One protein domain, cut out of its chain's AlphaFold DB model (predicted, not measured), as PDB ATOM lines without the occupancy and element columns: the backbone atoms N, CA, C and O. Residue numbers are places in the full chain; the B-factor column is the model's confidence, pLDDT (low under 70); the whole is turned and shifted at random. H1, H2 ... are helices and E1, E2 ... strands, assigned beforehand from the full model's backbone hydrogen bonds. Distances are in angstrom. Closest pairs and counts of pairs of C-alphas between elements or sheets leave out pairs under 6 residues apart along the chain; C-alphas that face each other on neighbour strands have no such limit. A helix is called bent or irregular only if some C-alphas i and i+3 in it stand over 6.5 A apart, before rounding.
ATOM      1  N   LEU A  95     301.429 224.877 219.379       95.62
ATOM      2  CA  LEU A  95     300.314 223.937 219.451       95.62
ATOM      3  C   LEU A  95     300.533 222.736 218.531       95.62
ATOM      4  O   LEU A  95     300.828 222.874 217.346       95.62
ATOM      5  N   ALA A  96     300.292 221.548 219.079       95.75
ATOM      6  CA  ALA A  96     300.545 220.299 218.379       95.75
ATOM      7  C   ALA A  96     299.486 219.960 217.323       95.75
ATOM      8  O   ALA A  96     298.285 220.096 217.592       95.75
ATOM      9  N   MET A  97     299.909 219.427 216.178       94.81
ATOM     10  CA  MET A  97     299.063 218.660 215.254       94.81
ATOM     11  C   MET A  97     298.964 217.187 215.675       94.81
ATOM     12  O   MET A  97     299.731 216.714 216.503       94.81
ATOM     13  N   GLU A  98     297.985 216.460 215.147       91.88
ATOM     14  CA  GLU A  98     297.897 215.010 215.347       91.88
ATOM     15  C   GLU A  98     298.955 214.287 214.505       91.88
ATOM     16  O   GLU A  98     299.172 214.645 213.344       91.88
ATOM     17  N   PHE A  99     299.617 213.291 215.091       91.69
ATOM     18  CA  PHE A  99     300.556 212.433 214.380       91.69
ATOM     19  C   PHE A  99     299.803 211.425 213.501       91.69
ATOM     20  O   PHE A  99     298.927 210.718 213.984       91.69
ATOM     21  N   LYS A 100     300.151 211.360 212.209       85.06
ATOM     22  CA  LYS A 100     299.510 210.485 211.206       85.06
ATOM     23  C   LYS A 100     300.484 209.455 210.608       85.06
ATOM     24  O   LYS A 100     300.413 209.181 209.417       85.06
ATOM     25  N   ASN A 101     301.429 208.946 211.403       74.25
ATOM     26  CA  ASN A 101     302.448 207.964 210.985       74.25
ATOM     27  C   ASN A 101     303.412 208.424 209.873       74.25
ATOM     28  O   ASN A 101     304.079 207.608 209.247       74.25
ATOM     29  N   ILE A 102     303.532 209.737 209.655       74.56
ATOM     30  CA  ILE A 102     304.524 210.335 208.754       74.56
ATOM     31  C   ILE A 102     305.346 211.329 209.574       74.56
ATOM     32  O   ILE A 102     304.827 212.356 210.014       74.56
ATOM     33  N   ALA A 103     306.624 211.017 209.791       81.31
ATOM     34  CA  ALA A 103     307.576 211.864 210.505       81.31
ATOM     35  C   ALA A 103     308.918 211.922 209.774       81.31
ATOM     36  O   ALA A 103     309.284 211.022 209.020       81.31
ATOM     37  N   LYS A 104     309.663 212.995 210.043       89.44
ATOM     38  CA  LYS A 104     311.093 213.065 209.751       89.44
ATOM     39  C   LYS A 104     311.844 212.562 210.980       89.44
ATOM     40  O   LYS A 104     311.520 212.978 212.088       89.44
ATOM     41  N   TYR A 105     312.831 211.699 210.773       93.62
ATOM     42  CA  TYR A 105     313.687 211.178 211.836       93.62
ATOM     43  C   TYR A 105     315.105 211.770 211.734       93.62
ATOM     44  O   TYR A 105     315.542 212.072 210.621       93.62
ATOM     45  N   PRO A 106     315.833 211.926 212.855       96.06
ATOM     46  CA  PRO A 106     315.388 211.670 214.225       96.06
ATOM     47  C   PRO A 106     314.320 212.671 214.695       96.06
ATOM     48  O   PRO A 106     314.282 213.816 214.243       96.06
ATOM     49  N   ILE A 107     313.458 212.229 215.610       97.44
ATOM     50  CA  ILE A 107     312.415 213.047 216.239       97.44
ATOM     51  C   ILE A 107     312.518 212.935 217.760       97.44
ATOM     52  O   ILE A 107     312.837 211.872 218.294       97.44
ATOM     53  N   TRP A 108     312.268 214.031 218.469       98.31
ATOM     54  CA  TRP A 108     312.363 214.060 219.923       98.31
ATOM     55  C   TRP A 108     311.024 213.697 220.545       98.31
ATOM     56  O   TRP A 108     309.981 214.157 220.081       98.31
ATOM     57  N   VAL A 109     311.065 212.891 221.600       98.44
ATOM     58  CA  VAL A 109     309.899 212.294 222.244       98.44
ATOM     59  C   VAL A 109     309.862 212.682 223.715       98.44
ATOM     60  O   VAL A 109     310.845 212.510 224.432       98.44
ATOM     61  N   GLN A 110     308.712 213.174 224.165       98.56
ATOM     62  CA  GLN A 110     308.408 213.461 225.569       98.56
ATOM     63  C   GLN A 110     307.045 212.844 225.927       98.56
ATOM     64  O   GLN A 110     306.201 212.711 225.034       98.56
ATOM     65  N   PRO A 111     306.774 212.487 227.196       97.94
ATOM     66  CA  PRO A 111     305.431 212.090 227.611       97.94
ATOM     67  C   PRO A 111     304.431 213.216 227.344       97.94
ATOM     68  O   PRO A 111     304.719 214.398 227.553       97.94
ATOM     69  N   LYS A 112     303.227 212.851 226.905       96.19
ATOM     70  CA  LYS A 112     302.103 213.778 226.877       96.19
ATOM     71  C   LYS A 112     301.462 213.807 228.261       96.19
ATOM     72  O   LYS A 112     300.901 212.814 228.720       96.19
ATOM     73  N   LEU A 113     301.554 214.963 228.902       95.44
ATOM     74  CA  LEU A 113     300.921 215.227 230.185       95.44
ATOM     75  C   LEU A 113     299.441 215.593 229.985       95.44
ATOM     76  O   LEU A 113     299.063 216.097 228.919       95.44
ATOM     77  N   ASP A 114     298.648 215.294 231.017       89.81
ATOM     78  CA  ASP A 114     297.215 215.602 231.123       89.81
ATOM     79  C   ASP A 114     296.974 216.563 232.300       89.81
ATOM     80  O   ASP A 114     296.393 216.227 233.333       89.81
ATOM     81  N   GLY A 115     297.544 217.756 232.187       93.44
ATOM     82  CA  GLY A 115     297.466 218.847 233.147       93.44
ATOM     83  C   GLY A 115     297.114 220.172 232.471       93.44
ATOM     84  O   GLY A 115     296.462 220.230 231.427       93.44
ATOM     85  N   VAL A 116     297.520 221.287 233.084       95.00
ATOM     86  CA  VAL A 116     297.149 222.632 232.617       95.00
ATOM     87  C   VAL A 116     298.368 223.391 232.104       95.00
ATOM     88  O   VAL A 116     299.250 223.773 232.867       95.00
ATOM     89  N   ARG A 117     298.396 223.671 230.795       97.62
ATOM     90  CA  ARG A 117     299.447 224.469 230.130       97.62
ATOM     91  C   ARG A 117     299.709 225.790 230.865       97.62
ATOM     92  O   ARG A 117     298.768 226.563 231.089       97.62
ATOM     93  N   CYS A 118     300.978 226.089 231.132       98.25
ATOM     94  CA  CYS A 118     301.414 227.356 231.710       98.25
ATOM     95  C   CYS A 118     302.713 227.848 231.055       98.25
ATOM     96  O   CYS A 118     303.751 227.187 231.102       98.25
ATOM     97  N   LEU A 119     302.646 229.035 230.461       98.31
ATOM     98  CA  LEU A 119     303.809 229.813 230.058       98.31
ATOM     99  C   LEU A 119     304.290 230.637 231.250       98.31
ATOM    100  O   LEU A 119     303.463 231.195 231.974       98.31
ATOM    101  N   ILE A 120     305.604 230.702 231.456       98.12
ATOM    102  CA  ILE A 120     306.209 231.448 232.561       98.12
ATOM    103  C   ILE A 120     307.319 232.348 232.027       98.12
ATOM    104  O   ILE A 120     308.242 231.876 231.371       98.12
ATOM    105  N   TYR A 121     307.232 233.647 232.295       96.69
ATOM    106  CA  TYR A 121     308.180 234.642 231.790       96.69
ATOM    107  C   TYR A 121     308.277 235.848 232.726       96.69
ATOM    108  O   TYR A 121     307.424 236.043 233.594       96.69
ATOM    109  N   LEU A 122     309.330 236.652 232.565       94.56
ATOM    110  CA  LEU A 122     309.498 237.897 233.307       94.56
ATOM    111  C   LEU A 122     308.791 239.035 232.573       94.56
ATOM    112  O   LEU A 122     308.986 239.235 231.377       94.56
ATOM    113  N   LYS A 123     307.997 239.815 233.305       91.06
ATOM    114  CA  LYS A 123     307.428 241.078 232.832       91.06
ATOM    115  C   LYS A 123     307.636 242.137 233.903       91.06
ATOM    116  O   LYS A 123     307.134 241.993 235.016       91.06
ATOM    117  N   SER A 124     308.398 243.181 233.574       88.25
ATOM    118  CA  SER A 124     308.715 244.276 234.505       88.25
ATOM    119  C   SER A 124     309.256 243.760 235.852       88.25
ATOM    120  O   SER A 124     308.770 244.144 236.911       88.25
ATOM    121  N   GLY A 125     310.196 242.808 235.803       88.38
ATOM    122  CA  GLY A 125     310.823 242.196 236.985       88.38
ATOM    123  C   GLY A 125     309.986 241.144 237.725       88.38
ATOM    124  O   GLY A 125     310.495 240.509 238.645       88.38
ATOM    125  N   ASN A 126     308.731 240.910 237.329       92.75
ATOM    126  CA  ASN A 126     307.843 239.948 237.983       92.75
ATOM    127  C   ASN A 126     307.669 238.676 237.151       92.75
ATOM    128  O   ASN A 126     307.534 238.741 235.931       92.75
ATOM    129  N   ILE A 127     307.615 237.521 237.823       96.75
ATOM    130  CA  ILE A 127     307.286 236.241 237.186       96.75
ATOM    131  C   ILE A 127     305.785 236.208 236.898       96.75
ATOM    132  O   ILE A 127     304.959 236.303 237.807       96.75
ATOM    133  N   VAL A 128     305.441 236.047 235.625       96.56
ATOM    134  CA  VAL A 128     304.067 235.946 235.133       96.56
ATOM    135  C   VAL A 128     303.758 234.501 234.775       96.56
ATOM    136  O   VAL A 128     304.547 233.848 234.103       96.56
ATOM    137  N   PHE A 129     302.583 234.026 235.185       97.50
ATOM    138  CA  PHE A 129     302.047 232.714 234.828       97.50
ATOM    139  C   PHE A 129     300.880 232.910 233.864       97.50
ATOM    140  O   PHE A 129     299.865 233.503 234.230       97.50
ATOM    141  N   GLN A 130     301.006 232.425 232.634       95.81
ATOM    142  CA  GLN A 130     300.019 232.634 231.579       95.81
ATOM    143  C   GLN A 130     299.501 231.298 231.037       95.81
ATOM    144  O   GLN A 130     300.251 230.430 230.605       95.81
ATOM    145  N   SER A 131     298.182 231.141 231.003       93.12
ATOM    146  CA  SER A 131     297.509 230.017 230.345       93.12
ATOM    147  C   SER A 131     297.726 229.995 228.828       93.12
ATOM    148  O   SER A 131     298.090 230.987 228.193       93.12
ATOM    149  N   ARG A 132     297.320 228.885 228.207       90.50
ATOM    150  CA  ARG A 132     297.210 228.761 226.749       90.50
ATOM    151  C   ARG A 132     296.341 229.841 226.085       90.50
ATOM    152  O   ARG A 132     296.617 230.208 224.949       90.50
ATOM    153  N   GLN A 133     295.278 230.306 226.744       86.94
ATOM    154  CA  GLN A 133     294.336 231.302 226.211       86.94
ATOM    155  C   GLN A 133     294.606 232.711 226.763       86.94
ATOM    156  O   GLN A 133     293.669 233.490 226.938       86.94
ATOM    157  N   ASN A 134     295.865 233.025 227.088       90.00
ATOM    158  CA  ASN A 134     296.302 234.353 227.533       90.00
ATOM    159  C   ASN A 134     295.614 234.863 228.825       90.00
ATOM    160  O   ASN A 134     295.535 236.052 229.119       90.00
ATOM    161  N   THR A 135     295.067 233.952 229.633       87.88
ATOM    162  CA  THR A 135     294.679 234.233 231.022       87.88
ATOM    163  C   THR A 135     295.894 234.214 231.927       87.88
ATOM    164  O   THR A 135     296.579 233.198 231.977       87.88
ATOM    165  N   ILE A 136     296.116 235.312 232.649       92.62
ATOM    166  CA  ILE A 136     297.111 235.388 233.715       92.62
ATOM    167  C   ILE A 136     296.567 234.677 234.951       92.62
ATOM    168  O   ILE A 136     295.452 234.966 235.400       92.62
ATOM    169  N   TYR A 137     297.338 233.728 235.466       94.00
ATOM    170  CA  TYR A 137     297.061 233.059 236.725       94.00
ATOM    171  C   TYR A 137     297.600 233.882 237.893       94.00
ATOM    172  O   TYR A 137     298.599 234.592 237.780       94.00
ATOM    173  N   GLU A 138     296.946 233.750 239.041       93.00
ATOM    174  CA  GLU A 138     297.535 234.175 240.308       93.00
ATOM    175  C   GLU A 138     298.819 233.367 240.586       93.00
ATOM    176  O   GLU A 138     298.805 232.148 240.359       93.00
ATOM    177  N   PRO A 139     299.897 233.996 241.096       94.00
ATOM    178  CA  PRO A 139     301.194 233.347 241.263       94.00
ATOM    179  C   PRO A 139     301.148 232.044 242.066       94.00
ATOM    180  O   PRO A 139     300.533 231.960 243.130       94.00
ATOM    181  N   PHE A 140     301.862 231.031 241.579       96.06
ATOM    182  CA  PHE A 140     302.083 229.775 242.294       96.06
ATOM    183  C   PHE A 140     303.314 229.932 243.184       96.06
ATOM    184  O   PHE A 140     304.442 229.687 242.757       96.06
ATOM    185  N   ILE A 141     303.094 230.426 244.404       94.44
ATOM    186  CA  ILE A 141     304.158 230.911 245.296       94.44
ATOM    187  C   ILE A 141     305.248 229.873 245.583       94.44
ATOM    188  O   ILE A 141     306.420 230.231 245.653       94.44
ATOM    189  N   HIS A 142     304.882 228.594 245.676       95.75
ATOM    190  CA  HIS A 142     305.806 227.493 245.951       95.75
ATOM    191  C   HIS A 142     306.747 227.193 244.778       95.75
ATOM    192  O   HIS A 142     307.804 226.611 244.987       95.75
ATOM    193  N   LEU A 143     306.405 227.629 243.559       97.06
ATOM    194  CA  LEU A 143     307.269 227.505 242.381       97.06
ATOM    195  C   LEU A 143     308.287 228.650 242.275       97.06
ATOM    196  O   LEU A 143     309.309 228.510 241.606       97.06
ATOM    197  N   LEU A 144     308.018 229.804 242.899       96.06
ATOM    198  CA  LEU A 144     308.796 231.027 242.687       96.06
ATOM    199  C   LEU A 144     310.290 230.901 243.028       96.06
ATOM    200  O   LEU A 144     311.080 231.430 242.245       96.06
ATOM    201  N   PRO A 145     310.718 230.261 244.137       94.75
ATOM    202  CA  PRO A 145     312.141 230.169 244.465       94.75
ATOM    203  C   PRO A 145     312.947 229.465 243.367       94.75
ATOM    204  O   PRO A 145     313.948 230.000 242.894       94.75
ATOM    205  N   GLU A 146     312.461 228.313 242.901       95.56
ATOM    206  CA  GLU A 146     313.119 227.522 241.860       95.56
ATOM    207  C   GLU A 146     313.062 228.211 240.495       95.56
ATOM    208  O   GLU A 146     314.057 228.224 239.769       95.56
ATOM    209  N   LEU A 147     311.927 228.841 240.164       96.12
ATOM    210  CA  LEU A 147     311.774 229.599 238.922       96.12
ATOM    211  C   LEU A 147     312.722 230.799 238.866       96.12
ATOM    212  O   LEU A 147     313.307 231.039 237.818       96.12
ATOM    213  N   LYS A 148     312.922 231.532 239.969       94.56
ATOM    214  CA  LYS A 148     313.861 232.669 240.004       94.56
ATOM    215  C   LYS A 148     315.282 232.236 239.653       94.56
ATOM    216  O   LYS A 148     315.918 232.874 238.819       94.56
ATOM    217  N   VAL A 149     315.754 231.143 240.258       94.38
ATOM    218  CA  VAL A 149     317.090 230.602 239.976       94.38
ATOM    219  C   VAL A 149     317.167 230.124 238.529       94.38
ATOM    220  O   VAL A 149     318.040 230.577 237.793       94.38
ATOM    221  N   LEU A 150     316.221 229.291 238.085       94.81
ATOM    222  CA  LEU A 150     316.209 228.783 236.714       94.81
ATOM    223  C   LEU A 150     316.209 229.917 235.681       94.81
ATOM    224  O   LEU A 150     317.011 229.895 234.757       94.81
ATOM    225  N   MET A 151     315.353 230.926 235.844       93.88
ATOM    226  CA  MET A 151     315.243 232.038 234.897       93.88
ATOM    227  C   MET A 151     316.498 232.916 234.856       93.88
ATOM    228  O   MET A 151     316.799 233.452 233.797       93.88
ATOM    229  N   SER A 152     317.255 233.021 235.956       94.25
ATOM    230  CA  SER A 152     318.551 233.726 235.968       94.25
ATOM    231  C   SER A 152     319.644 233.024 235.150       94.25
ATOM    232  O   SER A 152     320.613 233.659 234.746       94.25
ATOM    233  N   LEU A 153     319.477 231.723 234.885       94.81
ATOM    234  CA  LEU A 153     320.390 230.900 234.084       94.81
ATOM    235  C   LEU A 153     319.957 230.783 232.615       94.81
ATOM    236  O   LEU A 153     320.684 230.216 231.796       94.81
ATOM    237  N   MET A 154     318.766 231.281 232.281       94.88
ATOM    238  CA  MET A 154     318.212 231.250 230.932       94.88
ATOM    239  C   MET A 154     318.568 232.531 230.162       94.88
ATOM    240  O   MET A 154     318.823 233.568 230.774       94.88
ATOM    241  N   PRO A 155     318.553 232.501 228.815       93.50
ATOM    242  CA  PRO A 155     318.694 233.708 228.007       93.50
ATOM    243  C   PRO A 155     317.656 234.781 228.364       93.50
ATOM    244  O   PRO A 155     316.535 234.466 228.779       93.50
ATOM    245  N   GLU A 156     317.994 236.047 228.129       90.88
ATOM    246  CA  GLU A 156     317.047 237.157 228.275       90.88
ATOM    247  C   GLU A 156     315.780 236.940 227.433       90.88
ATOM    248  O   GLU A 156     315.803 236.263 226.401       90.88
ATOM    249  N   ASN A 157     314.656 237.490 227.905       90.56
ATOM    250  CA  ASN A 157     313.327 237.354 227.293       90.56
ATOM    251  C   ASN A 157     312.848 235.903 227.093       90.56
ATOM    252  O   ASN A 157     311.939 235.638 226.303       90.56
ATOM    253  N   THR A 158     313.416 234.945 227.831       95.31
ATOM    254  CA  THR A 158     312.946 233.559 227.814       95.31
ATOM    255  C   THR A 158     311.509 233.456 228.323       95.31
ATOM    256  O   THR A 158     311.165 233.929 229.410       95.31
ATOM    257  N   ILE A 159     310.691 232.735 227.559       97.75
ATOM    258  CA  ILE A 159     309.373 232.264 227.976       97.75
ATOM    259  C   ILE A 159     309.459 230.753 228.158       97.75
ATOM    260  O   ILE A 159     309.523 230.001 227.185       97.75
ATOM    261  N   LEU A 160     309.449 230.305 229.409       98.25
ATOM    262  CA  LEU A 160     309.372 228.891 229.749       98.25
ATOM    263  C   LEU A 160     308.007 228.340 229.346       98.25
ATOM    264  O   LEU A 160     306.973 228.981 229.557       98.25
ATOM    265  N   ASP A 161     308.005 227.140 228.777       98.62
ATOM    266  CA  ASP A 161     306.804 226.491 228.286       98.62
ATOM    267  C   ASP A 161     306.673 225.087 228.878       98.62
ATOM    268  O   ASP A 161     307.494 224.195 228.653       98.62
ATOM    269  N   GLY A 162     305.610 224.902 229.653       98.38
ATOM    270  CA  GLY A 162     305.422 223.717 230.468       98.38
ATOM    271  C   GLY A 162     303.970 223.502 230.864       98.38
ATOM    272  O   GLY A 162     303.044 224.189 230.412       98.38
ATOM    273  N   GLU A 163     303.778 222.539 231.751       98.56
ATOM    274  CA  GLU A 163     302.473 222.120 232.234       98.56
ATOM    275  C   GLU A 163     302.432 222.093 233.755       98.56
ATOM    276  O   GLU A 163     303.333 221.572 234.405       98.56
ATOM    277  N   LEU A 164     301.367 222.645 234.325       98.38
ATOM    278  CA  LEU A 164     301.032 222.449 235.724       98.38
ATOM    279  C   LEU A 164     300.433 221.053 235.870       98.38
ATOM    280  O   LEU A 164     299.355 220.779 235.332       98.38
ATOM    281  N   TYR A 165     301.159 220.166 236.541       97.81
ATOM    282  CA  TYR A 165     300.874 218.737 236.542       97.81
ATOM    283  C   TYR A 165     301.394 218.060 237.810       97.81
ATOM    284  O   TYR A 165     302.447 218.411 238.341       97.81
ATOM    285  N   THR A 166     300.673 217.037 238.259       95.56
ATOM    286  CA  THR A 166     301.119 216.123 239.312       95.56
ATOM    287  C   THR A 166     300.766 214.717 238.876       95.56
ATOM    288  O   THR A 166     299.599 214.413 238.632       95.56
ATOM    289  N   HIS A 167     301.775 213.858 238.765       93.31
ATOM    290  CA  HIS A 167     301.567 212.493 238.310       93.31
ATOM    291  C   HIS A 167     300.606 211.733 239.236       93.31
ATOM    292  O   HIS A 167     300.682 211.871 240.456       93.31
ATOM    293  N   GLY A 168     299.678 210.975 238.649       86.56
ATOM    294  CA  GLY A 168     298.632 210.246 239.371       86.56
ATOM    295  C   GLY A 168     297.421 211.080 239.819       86.56
ATOM    296  O   GLY A 168     296.412 210.496 240.206       86.56
ATOM    297  N   LEU A 169     297.457 212.419 239.743       86.00
ATOM    298  CA  LEU A 169     296.257 213.235 239.968       86.00
ATOM    299  C   LEU A 169     295.432 213.353 238.684       86.00
ATOM    300  O   LEU A 169     295.967 213.615 237.610       86.00
ATOM    301  N   GLY A 170     294.113 213.200 238.808       77.81
ATOM    302  CA  GLY A 170     293.189 213.389 237.691       77.81
ATOM    303  C   GLY A 170     293.118 214.847 237.223       77.81
ATOM    304  O   GLY A 170     293.214 215.779 238.028       77.81
ATOM    305  N   PHE A 171     292.882 215.040 235.922       79.81
ATOM    306  CA  PHE A 171     292.807 216.350 235.267       79.81
ATOM    307  C   PHE A 171     291.840 217.333 235.946       79.81
ATOM    308  O   PHE A 171     292.150 218.518 236.084       79.81
ATOM    309  N   GLU A 172     290.684 216.861 236.416       77.31
ATOM    310  CA  GLU A 172     289.694 217.704 237.102       77.31
ATOM    311  C   GLU A 172     290.243 218.286 238.406       77.31
ATOM    312  O   GLU A 172     290.077 219.478 238.675       77.31
ATOM    313  N   LYS A 173     290.969 217.469 239.180       82.44
ATOM    314  CA  LYS A 173     291.618 217.900 240.419       82.44
ATOM    315  C   LYS A 173     292.773 218.864 240.135       82.44
ATOM    316  O   LYS A 173     292.927 219.855 240.837       82.44
ATOM    317  N   ILE A 174     293.558 218.637 239.081       88.94
ATOM    318  CA  ILE A 174     294.590 219.600 238.656       88.94
ATOM    319  C   ILE A 174     293.936 220.932 238.257       88.94
ATOM    320  O   ILE A 174     294.359 222.007 238.686       88.94
ATOM    321  N   THR A 175     292.857 220.877 237.477       86.94
ATOM    322  CA  THR A 175     292.128 222.066 237.022       86.94
ATOM    323  C   THR A 175     291.518 222.840 238.192       86.94
ATOM    324  O   THR A 175     291.561 224.074 238.187       86.94
ATOM    325  N   SER A 176     290.995 222.157 239.217       87.06
ATOM    326  CA  SER A 176     290.459 222.816 240.415       87.06
ATOM    327  C   SER A 176     291.539 223.563 241.205       87.06
ATOM    328  O   SER A 176     291.257 224.648 241.713       87.06
ATOM    329  N   MET A 177     292.775 223.048 241.251       92.94
ATOM    330  CA  MET A 177     293.913 223.718 241.896       92.94
ATOM    331  C   MET A 177     294.364 224.986 241.162       92.94
ATOM    332  O   MET A 177     294.784 225.954 241.797       92.94
ATOM    333  N   VAL A 178     294.300 224.984 239.828       92.62
ATOM    334  CA  VAL A 178     294.738 226.112 238.982       92.62
ATOM    335  C   VAL A 178     293.677 227.207 238.888       92.62
ATOM    336  O   VAL A 178     293.997 228.385 238.702       92.62
ATOM    337  N   ARG A 179     292.398 226.836 238.990       85.31
ATOM    338  CA  ARG A 179     291.281 227.763 238.829       85.31
ATOM    339  C   ARG A 179     291.304 228.854 239.902       85.31
ATOM    340  O   ARG A 179     291.398 228.597 241.101       85.31
ATOM    341  N   ARG A 180     291.109 230.094 239.450       82.88
ATOM    342  CA  ARG A 180     290.959 231.254 240.330       82.88
ATOM    343  C   ARG A 180     289.786 231.069 241.296       82.88
ATOM    344  O   ARG A 180     288.687 230.691 240.884       82.88
ATOM    345  N   SER A 181     290.020 231.388 242.559       80.62
ATOM    346  CA  SER A 181     289.078 231.220 243.666       80.62
ATOM    347  C   SER A 181     289.330 232.292 244.731       80.62
ATOM    348  O   SER A 181     290.380 232.928 244.734       80.62
ATOM    349  N   LYS A 182     288.351 232.533 245.618       84.88
ATOM    350  CA  LYS A 182     288.514 233.492 246.732       84.88
ATOM    351  C   LYS A 182     289.619 233.055 247.700       84.88
ATOM    352  O   LYS A 182     290.313 233.896 248.253       84.88
ATOM    353  N   THR A 183     289.758 231.748 247.891       87.94
ATOM    354  CA  THR A 183     290.784 231.103 248.708       87.94
ATOM    355  C   THR A 183     291.525 230.094 247.845       87.94
ATOM    356  O   THR A 183     290.888 229.312 247.141       87.94
ATOM    357  N   ARG A 184     292.863 230.099 247.892       90.31
ATOM    358  CA  ARG A 184     293.677 229.138 247.136       90.31
ATOM    359  C   ARG A 184     293.342 227.708 247.559       90.31
ATOM    360  O   ARG A 184     293.010 227.452 248.714       90.31
ATOM    361  N   HIS A 185     293.444 226.785 246.609       91.94
ATOM    362  CA  HIS A 185     293.201 225.371 246.863       91.94
ATOM    363  C   HIS A 185     294.168 224.842 247.945       91.94
ATOM    364  O   HIS A 185     295.358 225.152 247.868       91.94
ATOM    365  N   PRO A 186     293.710 224.039 248.924       92.25
ATOM    366  CA  PRO A 186     294.562 223.565 250.021       92.25
ATOM    367  C   PRO A 186     295.732 222.690 249.547       92.25
ATOM    368  O   PRO A 186     296.828 222.807 250.067       92.25
ATOM    369  N   ASP A 187     295.517 221.870 248.513       93.31
ATOM    370  CA  ASP A 187     296.546 221.000 247.905       93.31
ATOM    371  C   ASP A 187     297.429 221.701 246.840       93.31
ATOM    372  O   ASP A 187     298.004 221.034 245.979       93.31
ATOM    373  N   LEU A 188     297.475 223.037 246.787       93.31
ATOM    374  CA  LEU A 188     298.156 223.757 245.699       93.31
ATOM    375  C   LEU A 188     299.661 223.445 245.608       93.31
ATOM    376  O   LEU A 188     300.220 223.419 244.513       93.31
ATOM    377  N   ASP A 189     300.301 223.214 246.746       93.88
ATOM    378  CA  ASP A 189     301.717 222.862 246.880       93.88
ATOM    379  C   ASP A 189     302.078 221.527 246.207       93.88
ATOM    380  O   ASP A 189     303.215 221.332 245.780       93.88
ATOM    381  N   LYS A 190     301.100 220.630 246.028       95.12
ATOM    382  CA  LYS A 190     301.276 219.365 245.294       95.12
ATOM    383  C   LYS A 190     301.473 219.575 243.794       95.12
ATOM    384  O   LYS A 190     301.962 218.668 243.115       95.12
ATOM    385  N   LEU A 191     301.066 220.730 243.266       96.69
ATOM    386  CA  LEU A 191     301.141 221.056 241.847       96.69
ATOM    387  C   LEU A 191     302.588 221.339 241.443       96.69
ATOM    388  O   LEU A 191     303.211 222.252 241.978       96.69
ATOM    389  N   LYS A 192     303.112 220.604 240.464       97.75
ATOM    390  CA  LYS A 192     304.459 220.837 239.928       97.75
ATOM    391  C   LYS A 192     304.391 221.558 238.591       97.75
ATOM    392  O   LYS A 192     303.364 221.526 237.913       97.75
ATOM    393  N   TYR A 193     305.492 222.190 238.202       98.50
ATOM    394  CA  TYR A 193     305.670 222.730 236.860       98.50
ATOM    395  C   TYR A 193     306.580 221.824 236.042       98.50
ATOM    396  O   TYR A 193     307.792 221.797 236.228       98.50
ATOM    397  N   CYS A 194     305.982 221.071 235.131       98.25
ATOM    398  CA  CYS A 194     306.671 220.193 234.203       98.25
ATOM    399  C   CYS A 194     307.101 220.975 232.956       98.25
ATOM    400  O   CYS A 194     306.305 221.198 232.044       98.25
ATOM    401  N   LEU A 195     308.360 221.404 232.932       98.06
ATOM    402  CA  LEU A 195     308.993 222.167 231.862       98.06
ATOM    403  C   LEU A 195     309.432 221.240 230.725       98.06
ATOM    404  O   LEU A 195     310.129 220.262 230.975       98.06
ATOM    405  N   TYR A 196     309.067 221.544 229.478       97.94
ATOM    406  CA  TYR A 196     309.429 220.694 228.333       97.94
ATOM    407  C   TYR A 196     310.013 221.446 227.128       97.94
ATOM    408  O   TYR A 196     310.444 220.794 226.175       97.94
ATOM    409  N   ASP A 197     309.963 222.782 227.110       98.38
ATOM    410  CA  ASP A 197     310.482 223.640 226.037       98.38
ATOM    411  C   ASP A 197     310.584 225.094 226.541       98.38
ATOM    412  O   ASP A 197     310.122 225.427 227.635       98.38
ATOM    413  N   PHE A 198     311.147 225.984 225.732       97.81
ATOM    414  CA  PHE A 198     311.019 227.426 225.922       97.81
ATOM    415  C   PHE A 198     310.964 228.149 224.576       97.81
ATOM    416  O   PHE A 198     311.363 227.610 223.543       97.81
ATOM    417  N   LYS A 199     310.475 229.386 224.594       96.00
ATOM    418  CA  LYS A 199     310.584 230.334 223.485       96.00
ATOM    419  C   LYS A 199     311.637 231.384 223.832       96.00
ATOM    420  O   LYS A 199     311.620 231.939 224.928       96.00
ATOM    421  N   SER A 200     312.516 231.659 222.876       91.00
ATOM    422  CA  SER A 200     313.421 232.811 222.861       91.00
ATOM    423  C   SER A 200     313.064 233.751 221.718       91.00
ATOM    424  O   SER A 200     312.351 233.361 220.794       91.00
ATOM    425  N   ASP A 201     313.628 234.954 221.742       87.69
ATOM    426  CA  ASP A 201     313.560 235.896 220.614       87.69
ATOM    427  C   ASP A 201     314.489 235.504 219.453       87.69
ATOM    428  O   ASP A 201     314.399 236.050 218.359       87.69
ATOM    429  N   LYS A 202     315.387 234.544 219.687       91.06
ATOM    430  CA  LYS A 202     316.262 233.967 218.665       91.06
ATOM    431  C   LYS A 202     315.639 232.712 218.061       91.06
ATOM    432  O   LYS A 202     315.036 231.908 218.779       91.06
ATOM    433  N   ASP A 203     315.898 232.512 216.775       94.06
ATOM    434  CA  ASP A 203     315.571 231.297 216.030       94.06
ATOM    435  C   ASP A 203     316.503 230.146 216.429       94.06
ATOM    436  O   ASP A 203     317.486 229.836 215.760       94.06
ATOM    437  N   VAL A 204     316.193 229.515 217.562       96.06
ATOM    438  CA  VAL A 204     316.961 228.398 218.125       96.06
ATOM    439  C   VAL A 204     316.239 227.083 217.845       96.06
ATOM    440  O   VAL A 204     315.039 226.953 218.114       96.06
ATOM    441  N   LEU A 205     316.956 226.087 217.322       97.56
ATOM    442  CA  LEU A 205     316.401 224.761 217.039       97.56
ATOM    443  C   LEU A 205     316.044 224.009 218.327       97.56
ATOM    444  O   LEU A 205     316.654 224.213 219.373       97.56
ATOM    445  N   TYR A 206     315.063 223.102 218.260       97.81
ATOM    446  CA  TYR A 206     314.570 222.395 219.448       97.81
ATOM    447  C   TYR A 206     315.672 221.672 220.234       97.81
ATOM    448  O   TYR A 206     315.682 221.751 221.460       97.81
ATOM    449  N   LYS A 207     316.632 221.028 219.555       97.38
ATOM    450  CA  LYS A 207     317.767 220.385 220.230       97.38
ATOM    451  C   LYS A 207     318.552 221.379 221.092       97.38
ATOM    452  O   LYS A 207     318.798 221.108 222.259       97.38
ATOM    453  N   GLU A 208     318.910 222.528 220.529       97.56
ATOM    454  CA  GLU A 208     319.684 223.567 221.220       97.56
ATOM    455  C   GLU A 208     318.892 224.192 222.376       97.56
ATOM    456  O   GLU A 208     319.453 224.495 223.434       97.56
ATOM    457  N   ARG A 209     317.566 224.321 222.219       97.94
ATOM    458  CA  ARG A 209     316.684 224.709 223.325       97.94
ATOM    459  C   ARG A 209     316.732 223.671 224.452       97.94
ATOM    460  O   ARG A 209     316.928 224.020 225.613       97.94
ATOM    461  N   MET A 210     316.642 222.383 224.139       97.75
ATOM    462  CA  MET A 210     316.753 221.351 225.172       97.75
ATOM    463  C   MET A 210     318.132 221.319 225.833       97.75
ATOM    464  O   MET A 210     318.193 221.222 227.055       97.75
ATOM    465  N   ASP A 211     319.219 221.476 225.076       97.19
ATOM    466  CA  ASP A 211     320.578 221.548 225.631       97.19
ATOM    467  C   ASP A 211     320.711 222.725 226.620       97.19
ATOM    468  O   ASP A 211     321.277 222.581 227.707       97.19
ATOM    469  N   THR A 212     320.118 223.877 226.283       96.62
ATOM    470  CA  THR A 212     320.061 225.062 227.157       96.62
ATOM    471  C   THR A 212     319.286 224.773 228.442       96.62
ATOM    472  O   THR A 212     319.776 225.059 229.535       96.62
ATOM    473  N   LEU A 213     318.103 224.160 228.327       95.94
ATOM    474  CA  LEU A 213     317.281 223.791 229.480       95.94
ATOM    475  C   LEU A 213     317.981 222.786 230.390       95.94
ATOM    476  O   LEU A 213     317.983 222.975 231.601       95.94
ATOM    477  N   VAL A 214     318.591 221.741 229.826       95.69
ATOM    478  CA  VAL A 214     319.321 220.722 230.592       95.69
ATOM    479  C   VAL A 214     320.483 221.358 231.347       95.69
ATOM    480  O   VAL A 214     320.655 221.088 232.535       95.69
ATOM    481  N   LYS A 215     321.244 222.248 230.698       95.19
ATOM    482  CA  LYS A 215     322.341 222.971 231.345       95.19
ATOM    483  C   LYS A 215     321.836 223.816 232.516       95.19
ATOM    484  O   LYS A 215     322.337 223.647 233.626       95.19
ATOM    485  N   ALA A 216     320.829 224.661 232.293       94.06
ATOM    486  CA  ALA A 216     320.262 225.520 233.333       94.06
ATOM    487  C   ALA A 216     319.645 224.706 234.486       94.06
ATOM    488  O   ALA A 216     319.840 225.027 235.656       94.06
ATOM    489  N   TYR A 217     318.959 223.608 234.169       92.94
ATOM    490  CA  TYR A 217     318.344 222.721 235.155       92.94
ATOM    491  C   TYR A 217     319.379 221.947 235.978       92.94
ATOM    492  O   TYR A 217     319.237 221.822 237.187       92.94
ATOM    493  N   SER A 218     320.466 221.465 235.369       91.31
ATOM    494  CA  SER A 218     321.512 220.714 236.086       91.31
ATOM    495  C   SER A 218     322.211 221.524 237.186       91.31
ATOM    496  O   SER A 218     322.723 220.958 238.150       91.31
ATOM    497  N   GLN A 219     322.195 222.853 237.062       85.69
ATOM    498  CA  GLN A 219     322.759 223.794 238.028       85.69
ATOM    499  C   GLN A 219     321.781 224.142 239.162       85.69
ATOM    500  O   GLN A 219     322.164 224.816 240.115       85.69
ATOM    501  N   ASN A 220     320.531 223.675 239.081       75.62
ATOM    502  CA  ASN A 220     319.459 223.993 240.012       75.62
ATOM    503  C   ASN A 220     318.659 222.724 240.344       75.62
ATOM    504  O   ASN A 220     317.801 222.298 239.574       75.62
ATOM    505  N   LYS A 221     318.935 222.092 241.492       70.50
ATOM    506  CA  LYS A 221     318.167 220.919 241.943       70.50
ATOM    507  C   LYS A 221     316.749 221.343 242.337       70.50
ATOM    508  O   LYS A 221     316.493 221.667 243.492       70.50
ATOM    509  N   CYS A 222     315.847 221.330 241.368       81.31
ATOM    510  CA  CYS A 222     314.444 221.669 241.544       81.31
ATOM    511  C   CYS A 222     313.623 220.465 242.039       81.31
ATOM    512  O   CYS A 222     313.809 219.341 241.574       81.31
ATOM    513  N   VAL A 223     312.686 220.704 242.956       87.06
ATOM    514  CA  VAL A 223     311.719 219.725 243.483       87.06
ATOM    515  C   VAL A 223     310.323 219.954 242.892       87.06
ATOM    516  O   VAL A 223     309.568 218.999 242.647       87.06
ATOM    517  N   CYS A 224     309.973 221.223 242.679       94.12
ATOM    518  CA  CYS A 224     308.662 221.671 242.225       94.12
ATOM    519  C   CYS A 224     308.634 221.991 240.722       94.12
ATOM    520  O   CYS A 224     307.585 221.879 240.088       94.12
ATOM    521  N   VAL A 225     309.771 222.369 240.140       96.25
ATOM    522  CA  VAL A 225     309.984 222.543 238.703       96.25
ATOM    523  C   VAL A 225     310.701 221.305 238.168       96.25
ATOM    524  O   VAL A 225     311.826 221.008 238.545       96.25
ATOM    525  N   ASN A 226     310.069 220.572 237.261       95.25
ATOM    526  CA  ASN A 226     310.604 219.329 236.714       95.25
ATOM    527  C   ASN A 226     310.887 219.497 235.230       95.25
ATOM    528  O   ASN A 226     309.957 219.718 234.457       95.25
ATOM    529  N   LEU A 227     312.144 219.345 234.819       96.75
ATOM    530  CA  LEU A 227     312.467 219.222 233.403       96.75
ATOM    531  C   LEU A 227     312.028 217.841 232.907       96.75
ATOM    532  O   LEU A 227     312.434 216.814 233.448       96.75
ATOM    533  N   ILE A 228     311.185 217.818 231.880       97.19
ATOM    534  CA  ILE A 228     310.731 216.586 231.246       97.19
ATOM    535  C   ILE A 228     311.862 216.001 230.405       97.19
ATOM    536  O   ILE A 228     312.374 216.652 229.493       97.19
ATOM    537  N   GLU A 229     312.218 214.753 230.711       94.81
ATOM    538  CA  GLU A 229     313.200 213.983 229.953       94.81
ATOM    539  C   GLU A 229     312.772 213.858 228.486       94.81
ATOM    540  O   GLU A 229     311.624 213.520 228.177       94.81
ATOM    541  N   THR A 230     313.722 214.100 227.585       97.31
ATOM    542  CA  THR A 230     313.507 213.995 226.146       97.31
ATOM    543  C   THR A 230     314.300 212.826 225.576       97.31
ATOM    544  O   THR A 230     315.530 212.826 225.600       97.31
ATOM    545  N   LYS A 231     313.592 211.858 224.996       96.94
ATOM    546  CA  LYS A 231     314.182 210.741 224.246       96.94
ATOM    547  C   LYS A 231     314.290 211.090 222.764       96.94
ATOM    548  O   LYS A 231     313.620 212.001 222.280       96.94
ATOM    549  N   VAL A 232     315.115 210.354 222.024       97.94
ATOM    550  CA  VAL A 232     315.238 210.490 220.566       97.94
ATOM    551  C   VAL A 232     314.786 209.194 219.909       97.94
ATOM    552  O   VAL A 232     315.349 208.139 220.181       97.94
ATOM    553  N   ALA A 233     313.795 209.290 219.026       97.44
ATOM    554  CA  ALA A 233     313.344 208.195 218.181       97.44
ATOM    555  C   ALA A 233     313.971 208.318 216.787       97.44
ATOM    556  O   ALA A 233     313.926 209.383 216.162       97.44
ATOM    557  N   LYS A 234     314.567 207.228 216.298       97.38
ATOM    558  CA  LYS A 234     315.262 207.165 215.003       97.38
ATOM    559  C   LYS A 234     314.385 206.594 213.889       97.38
ATOM    560  O   LYS A 234     314.738 206.714 212.721       97.38
ATOM    561  N   ASN A 235     313.262 205.974 214.240       95.56
ATOM    562  CA  ASN A 235     312.310 205.372 213.314       95.56
ATOM    563  C   ASN A 235     310.910 205.278 213.961       95.56
ATOM    564  O   ASN A 235     310.700 205.705 215.099       95.56
ATOM    565  N   ALA A 236     309.939 204.737 213.222       94.19
ATOM    566  CA  ALA A 236     308.564 204.577 213.697       94.19
ATOM    567  C   ALA A 236     308.433 203.575 214.855       94.19
ATOM    568  O   ALA A 236     307.605 203.774 215.738       94.19
ATOM    569  N   GLU A 237     309.271 202.539 214.890       94.75
ATOM    570  CA  GLU A 237     309.267 201.544 215.964       94.75
ATOM    571  C   GLU A 237     309.693 202.161 217.307       94.75
ATOM    572  O   GLU A 237     309.074 201.892 218.333       94.75
ATOM    573  N   ASP A 238     310.687 203.054 217.313       96.81
ATOM    574  CA  ASP A 238     311.107 203.792 218.513       96.81
ATOM    575  C   ASP A 238     309.993 204.708 219.046       96.81
ATOM    576  O   ASP A 238     309.813 204.843 220.262       96.81
ATOM    577  N   VAL A 239     309.242 205.346 218.138       96.19
ATOM    578  CA  VAL A 239     308.061 206.154 218.483       96.19
ATOM    579  C   VAL A 239     307.016 205.275 219.159       96.19
ATOM    580  O   VAL A 239     306.480 205.654 220.200       96.19
ATOM    581  N   GLU A 240     306.777 204.090 218.605       93.75
ATOM    582  CA  GLU A 240     305.781 203.148 219.100       93.75
ATOM    583  C   GLU A 240     306.153 202.579 220.477       93.75
ATOM    584  O   GLU A 240     305.383 202.653 221.434       93.75
ATOM    585  N   LYS A 241     307.406 202.142 220.636       95.31
ATOM    586  CA  LYS A 241     307.955 201.711 221.931       95.31
ATOM    587  C   LYS A 241     307.869 202.813 222.983       95.31
ATOM    588  O   LYS A 241     307.539 202.540 224.135       95.31
ATOM    589  N   SER A 242     308.157 204.059 222.602       96.56
ATOM    590  CA  SER A 242     308.055 205.199 223.516       96.56
ATOM    591  C   SER A 242     306.606 205.470 223.916       96.56
ATOM    592  O   SER A 242     306.339 205.719 225.092       96.56
ATOM    593  N   HIS A 243     305.667 205.390 222.969       94.62
ATOM    594  CA  HIS A 243     304.240 205.520 223.247       94.62
ATOM    595  C   HIS A 243     303.782 204.482 224.276       94.62
ATOM    596  O   HIS A 243     303.221 204.844 225.312       94.62
ATOM    597  N   ASP A 244     304.070 203.205 224.027       91.31
ATOM    598  CA  ASP A 244     303.662 202.112 224.911       91.31
ATOM    599  C   ASP A 244     304.350 202.194 226.282       91.31
ATOM    600  O   ASP A 244     303.745 201.881 227.305       91.31
ATOM    601  N   TYR A 245     305.598 202.668 226.333       94.56
ATOM    602  CA  TYR A 245     306.313 202.909 227.587       94.56
ATOM    603  C   TYR A 245     305.627 203.973 228.456       94.56
ATOM    604  O   TYR A 245     305.433 203.752 229.653       94.56
ATOM    605  N   TYR A 246     305.271 205.128 227.886       94.31
ATOM    606  CA  TYR A 246     304.682 206.227 228.657       94.31
ATOM    607  C   TYR A 246     303.203 205.990 228.996       94.31
ATOM    608  O   TYR A 246     302.782 206.311 230.105       94.31
ATOM    609  N   THR A 247     302.425 205.375 228.106       88.44
ATOM    610  CA  THR A 247     301.024 205.016 228.409       88.44
ATOM    611  C   THR A 247     300.926 203.993 229.540       88.44
ATOM    612  O   THR A 247     300.174 204.211 230.480       88.44
ATOM    613  N   LYS A 248     301.801 202.975 229.578       87.69
ATOM    614  CA  LYS A 248     301.893 202.036 230.722       87.69
ATOM    615  C   LYS A 248     302.209 202.701 232.066       87.69
ATOM    616  O   LYS A 248     301.935 202.120 233.109       87.69
ATOM    617  N   GLN A 249     302.789 203.898 232.053       88.94
ATOM    618  CA  GLN A 249     303.030 204.704 233.254       88.94
ATOM    619  C   GLN A 249     301.871 205.660 233.572       88.94
ATOM    620  O   GLN A 249     301.968 206.435 234.511       88.94
ATOM    621  N   GLY A 250     300.773 205.638 232.816       85.56
ATOM    622  CA  GLY A 250     299.590 206.468 233.044       85.56
ATOM    623  C   GLY A 250     299.639 207.858 232.401       85.56
ATOM    624  O   GLY A 250     298.770 208.687 232.688       85.56
ATOM    625  N   TYR A 251     300.624 208.135 231.537       90.81
ATOM    626  CA  TYR A 251     300.631 209.344 230.705       90.81
ATOM    627  C   TYR A 251     299.626 209.230 229.549       90.81
ATOM    628  O   TYR A 251     299.300 208.144 229.086       90.81
ATOM    629  N   GLU A 252     299.173 210.366 229.022       86.69
ATOM    630  CA  GLU A 252     298.113 210.447 227.999       86.69
ATOM    631  C   GLU A 252     298.564 209.992 226.595       86.69
ATOM    632  O   GLU A 252     297.780 210.004 225.646       86.69
ATOM    633  N   GLY A 253     299.851 209.695 226.421       93.00
ATOM    634  CA  GLY A 253     300.494 209.411 225.140       93.00
ATOM    635  C   GLY A 253     301.864 210.078 225.065       93.00
ATOM    636  O   GLY A 253     302.541 210.237 226.083       93.00
ATOM    637  N   ILE A 254     302.265 210.513 223.868       97.50
ATOM    638  CA  ILE A 254     303.551 211.191 223.649       97.50
ATOM    639  C   ILE A 254     303.426 212.459 222.808       97.50
ATOM    640  O   ILE A 254     302.550 212.607 221.952       97.50
ATOM    641  N   MET A 255     304.348 213.380 223.058       98.31
ATOM    642  CA  MET A 255     304.612 214.559 222.248       98.31
ATOM    643  C   MET A 255     305.859 214.295 221.407       98.31
ATOM    644  O   MET A 255     306.882 213.862 221.932       98.31
ATOM    645  N   LEU A 256     305.770 214.569 220.108       98.25
ATOM    646  CA  LEU A 256     306.855 214.413 219.148       98.25
ATOM    647  C   LEU A 256     307.257 215.786 218.611       98.25
ATOM    648  O   LEU A 256     306.392 216.586 218.245       98.25
ATOM    649  N   ARG A 257     308.553 216.076 218.552       98.00
ATOM    650  CA  ARG A 257     309.077 217.391 218.159       98.00
ATOM    651  C   ARG A 257     310.138 217.250 217.085       98.00
ATOM    652  O   ARG A 257     311.125 216.548 217.286       98.00
ATOM    653  N   ASN A 258     309.947 217.937 215.962       97.31
ATOM    654  CA  ASN A 258     310.987 218.070 214.943       97.31
ATOM    655  C   ASN A 258     312.094 219.004 215.451       97.31
ATOM    656  O   ASN A 258     311.835 219.895 216.264       97.31
ATOM    657  N   ASN A 259     313.310 218.867 214.911       97.38
ATOM    658  CA  ASN A 259     314.369 219.842 215.168       97.38
ATOM    659  C   ASN A 259     314.091 221.160 214.430       97.38
ATOM    660  O   ASN A 259     314.603 221.392 213.339       97.38
ATOM    661  N   ALA A 260     313.228 221.997 214.993       96.75
ATOM    662  CA  ALA A 260     312.783 223.238 214.377       96.75
ATOM    663  C   ALA A 260     312.703 224.371 215.404       96.75
ATOM    664  O   ALA A 260     312.679 224.137 216.619       96.75
ATOM    665  N   ILE A 261     312.635 225.602 214.900       97.44
ATOM    666  CA  ILE A 261     312.401 226.800 215.711       97.44
ATOM    667  C   ILE A 261     311.031 226.749 216.399       97.44
ATOM    668  O   ILE A 261     310.097 226.096 215.917       97.44
ATOM    669  N   TYR A 262     310.909 227.436 217.532       97.31
ATOM    670  CA  TYR A 262     309.634 227.575 218.228       97.31
ATOM    671  C   TYR A 262     308.692 228.446 217.389       97.31
ATOM    672  O   TYR A 262     309.042 229.556 217.005       97.31
ATOM    673  N   LYS A 263     307.482 227.953 217.111       95.19
ATOM    674  CA  LYS A 263     306.463 228.680 216.342       95.19
ATOM    675  C   LYS A 263     305.207 228.804 217.169       95.19
ATOM    676  O   LYS A 263     304.660 227.800 217.621       95.19
ATOM    677  N   GLU A 264     304.745 230.029 217.338       93.31
ATOM    678  CA  GLU A 264     303.486 230.290 218.012       93.31
ATOM    679  C   GLU A 264     302.305 229.724 217.211       93.31
ATOM    680  O   GLU A 264     302.268 229.775 215.981       93.31
ATOM    681  N   GLY A 265     301.318 229.158 217.907       91.19
ATOM    682  CA  GLY A 265     300.163 228.550 217.258       91.19
ATOM    683  C   GLY A 265     300.425 227.145 216.713       91.19
ATOM    684  O   GLY A 265     301.355 226.442 217.103       91.19
ATOM    685  N   ARG A 266     299.504 226.661 215.874       93.44
ATOM    686  CA  ARG A 266     299.482 225.262 215.427       93.44
ATOM    687  C   ARG A 266     300.517 225.006 214.343       93.44
ATOM    688  O   ARG A 266     300.523 225.693 213.332       93.44
ATOM    689  N   THR A 267     301.332 223.971 214.527       95.12
ATOM    690  CA  THR A 267     302.441 223.653 213.622       95.12
ATOM    691  C   THR A 267     302.628 222.150 213.437       95.12
ATOM    692  O   THR A 267     302.299 221.357 214.317       95.12
ATOM    693  N   LYS A 268     303.198 221.772 212.290       95.00
ATOM    694  CA  LYS A 268     303.635 220.405 211.964       95.00
ATOM    695  C   LYS A 268     304.920 219.986 212.686       95.00
ATOM    696  O   LYS A 268     305.300 218.824 212.624       95.00
ATOM    697  N   ASP A 269     305.596 220.936 213.332       96.56
ATOM    698  CA  ASP A 269     306.863 220.710 214.037       96.56
ATOM    699  C   ASP A 269     306.672 220.216 215.480       96.56
ATOM    700  O   ASP A 269     307.626 219.770 216.115       96.56
ATOM    701  N   LEU A 270     305.430 220.247 215.968       97.75
ATOM    702  CA  LEU A 270     305.000 219.669 217.233       97.75
ATOM    703  C   LEU A 270     303.812 218.752 216.946       97.75
ATOM    704  O   LEU A 270     302.781 219.200 216.442       97.75
ATOM    705  N   LEU A 271     303.936 217.473 217.273       97.38
ATOM    706  CA  LEU A 271     302.916 216.464 217.030       97.38
ATOM    707  C   LEU A 271     302.525 215.807 218.355       97.38
ATOM    708  O   LEU A 271     303.333 215.691 219.271       97.38
ATOM    709  N   LYS A 272     301.269 215.387 218.466       95.06
ATOM    710  CA  LYS A 272     300.778 214.547 219.562       95.06
ATOM    711  C   LYS A 272     300.419 213.183 218.995       95.06
ATOM    712  O   LYS A 272     299.697 213.115 217.997       95.06
ATOM    713  N   TYR A 273     300.901 212.124 219.630       94.00
ATOM    714  CA  TYR A 273     300.530 210.757 219.299       94.00
ATOM    715  C   TYR A 273     299.840 210.110 220.491       94.00
ATOM    716  O   TYR A 273     300.336 210.147 221.619       94.00
ATOM    717  N   LYS A 274     298.668 209.554 220.202       86.38
ATOM    718  CA  LYS A 274     297.872 208.749 221.109       86.38
ATOM    719  C   LYS A 274     297.290 207.598 220.316       86.38
ATOM    720  O   LYS A 274     296.733 207.841 219.239       86.38
TER     721      LYS A 274
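What this domain is: This is residues 95 to 274 of the 356 residues of an uncharacterized protein of viral metagenome (UniProt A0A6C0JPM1). Two strongly twisted five-stranded sheets sit end to end along the longest axis and make two unequal lobes. In the smaller lobe H4 covers one face of the sheet E1, E10, E9, E2, E8; in the larger, H1 and H3 cover one face of the sheet E4, E3, E5, E6, E7, and H2 packs near the ends of E3 and E5. The 180 printed residues hold four named helices and ten named strands, in the order E1 E2 E3 E4 H1 E5 H2 E6 H3 E7 E8 H4 E9 E10. Both sheets are mixed, the class is mixed, helices and strands, and the whole is compact, with a radius of gyration of the C-alphas of 16.1 A and spans of 48 by 35 by 30 A.

Where its parts are: Find C-alpha 95 at (300.314, 223.937, 219.451), where E1, residues 95 to 98, begins. Next come E2, 107 to 111, E3, 116 to 123, 21.1 A long, and E4, 126 to 131, 16.2 A. H1, 141 to 152, 17.4 A, is irregular: C-alphas 142 and 145 are 7.0 A apart. Then follow E5, 159 to 165, 18.1 A; H2, 171 to 178; E6, 192 to 199, 20.0 A; and H3, 206 to 218, 18.1 A. E7, 225 to 227, and E8, 231 to 233, lead to H4, 236 to 247, 16.5 A, then E9, 254 to 257. E10, 265 to 273, 17.9 A, bends by 84 degrees at residue 269 and ends at C-alpha 273, (300.530, 210.757, 219.299).

How they stand to each other: Look first at E1 and E10, parallel, with N 97 and O 270 2.9 A apart. The hairpin E9 and E10 has N 256 and O 271 at 2.8 A. H4 has a height of 8.3 A over this sheet and runs along E2 at 6 degrees on the local plane; its closest C-alpha pair with E9 is His 243 and Ile 254, 5.7 A. In the other sheet the hairpin E3 and E4 has N 128 and O 121 at 2.8 A, and antiparallel E5 and E6 have N 163 and O 194 at 2.9 A. E6, H3, E7 form a strand-helix-strand unit, two parallel neighbour strands with a helix between, its crossover right-handed. H3 has a height of 8.2 A over this sheet, on the same face as H1, and only grazes the other sheet with residues 206 to 210. Every O i to N i+4 pair is within hydrogen-bond range in H2, H3 and H4; in H1, 6 of 8 are.

The domain as a whole: The C-alphas of Lys 182 and Asn 235, 49.7 A apart, are the two farthest apart. The printed part has no cut, its one long link is H2 to E6, and no printed residue is under 70 in pLDDT.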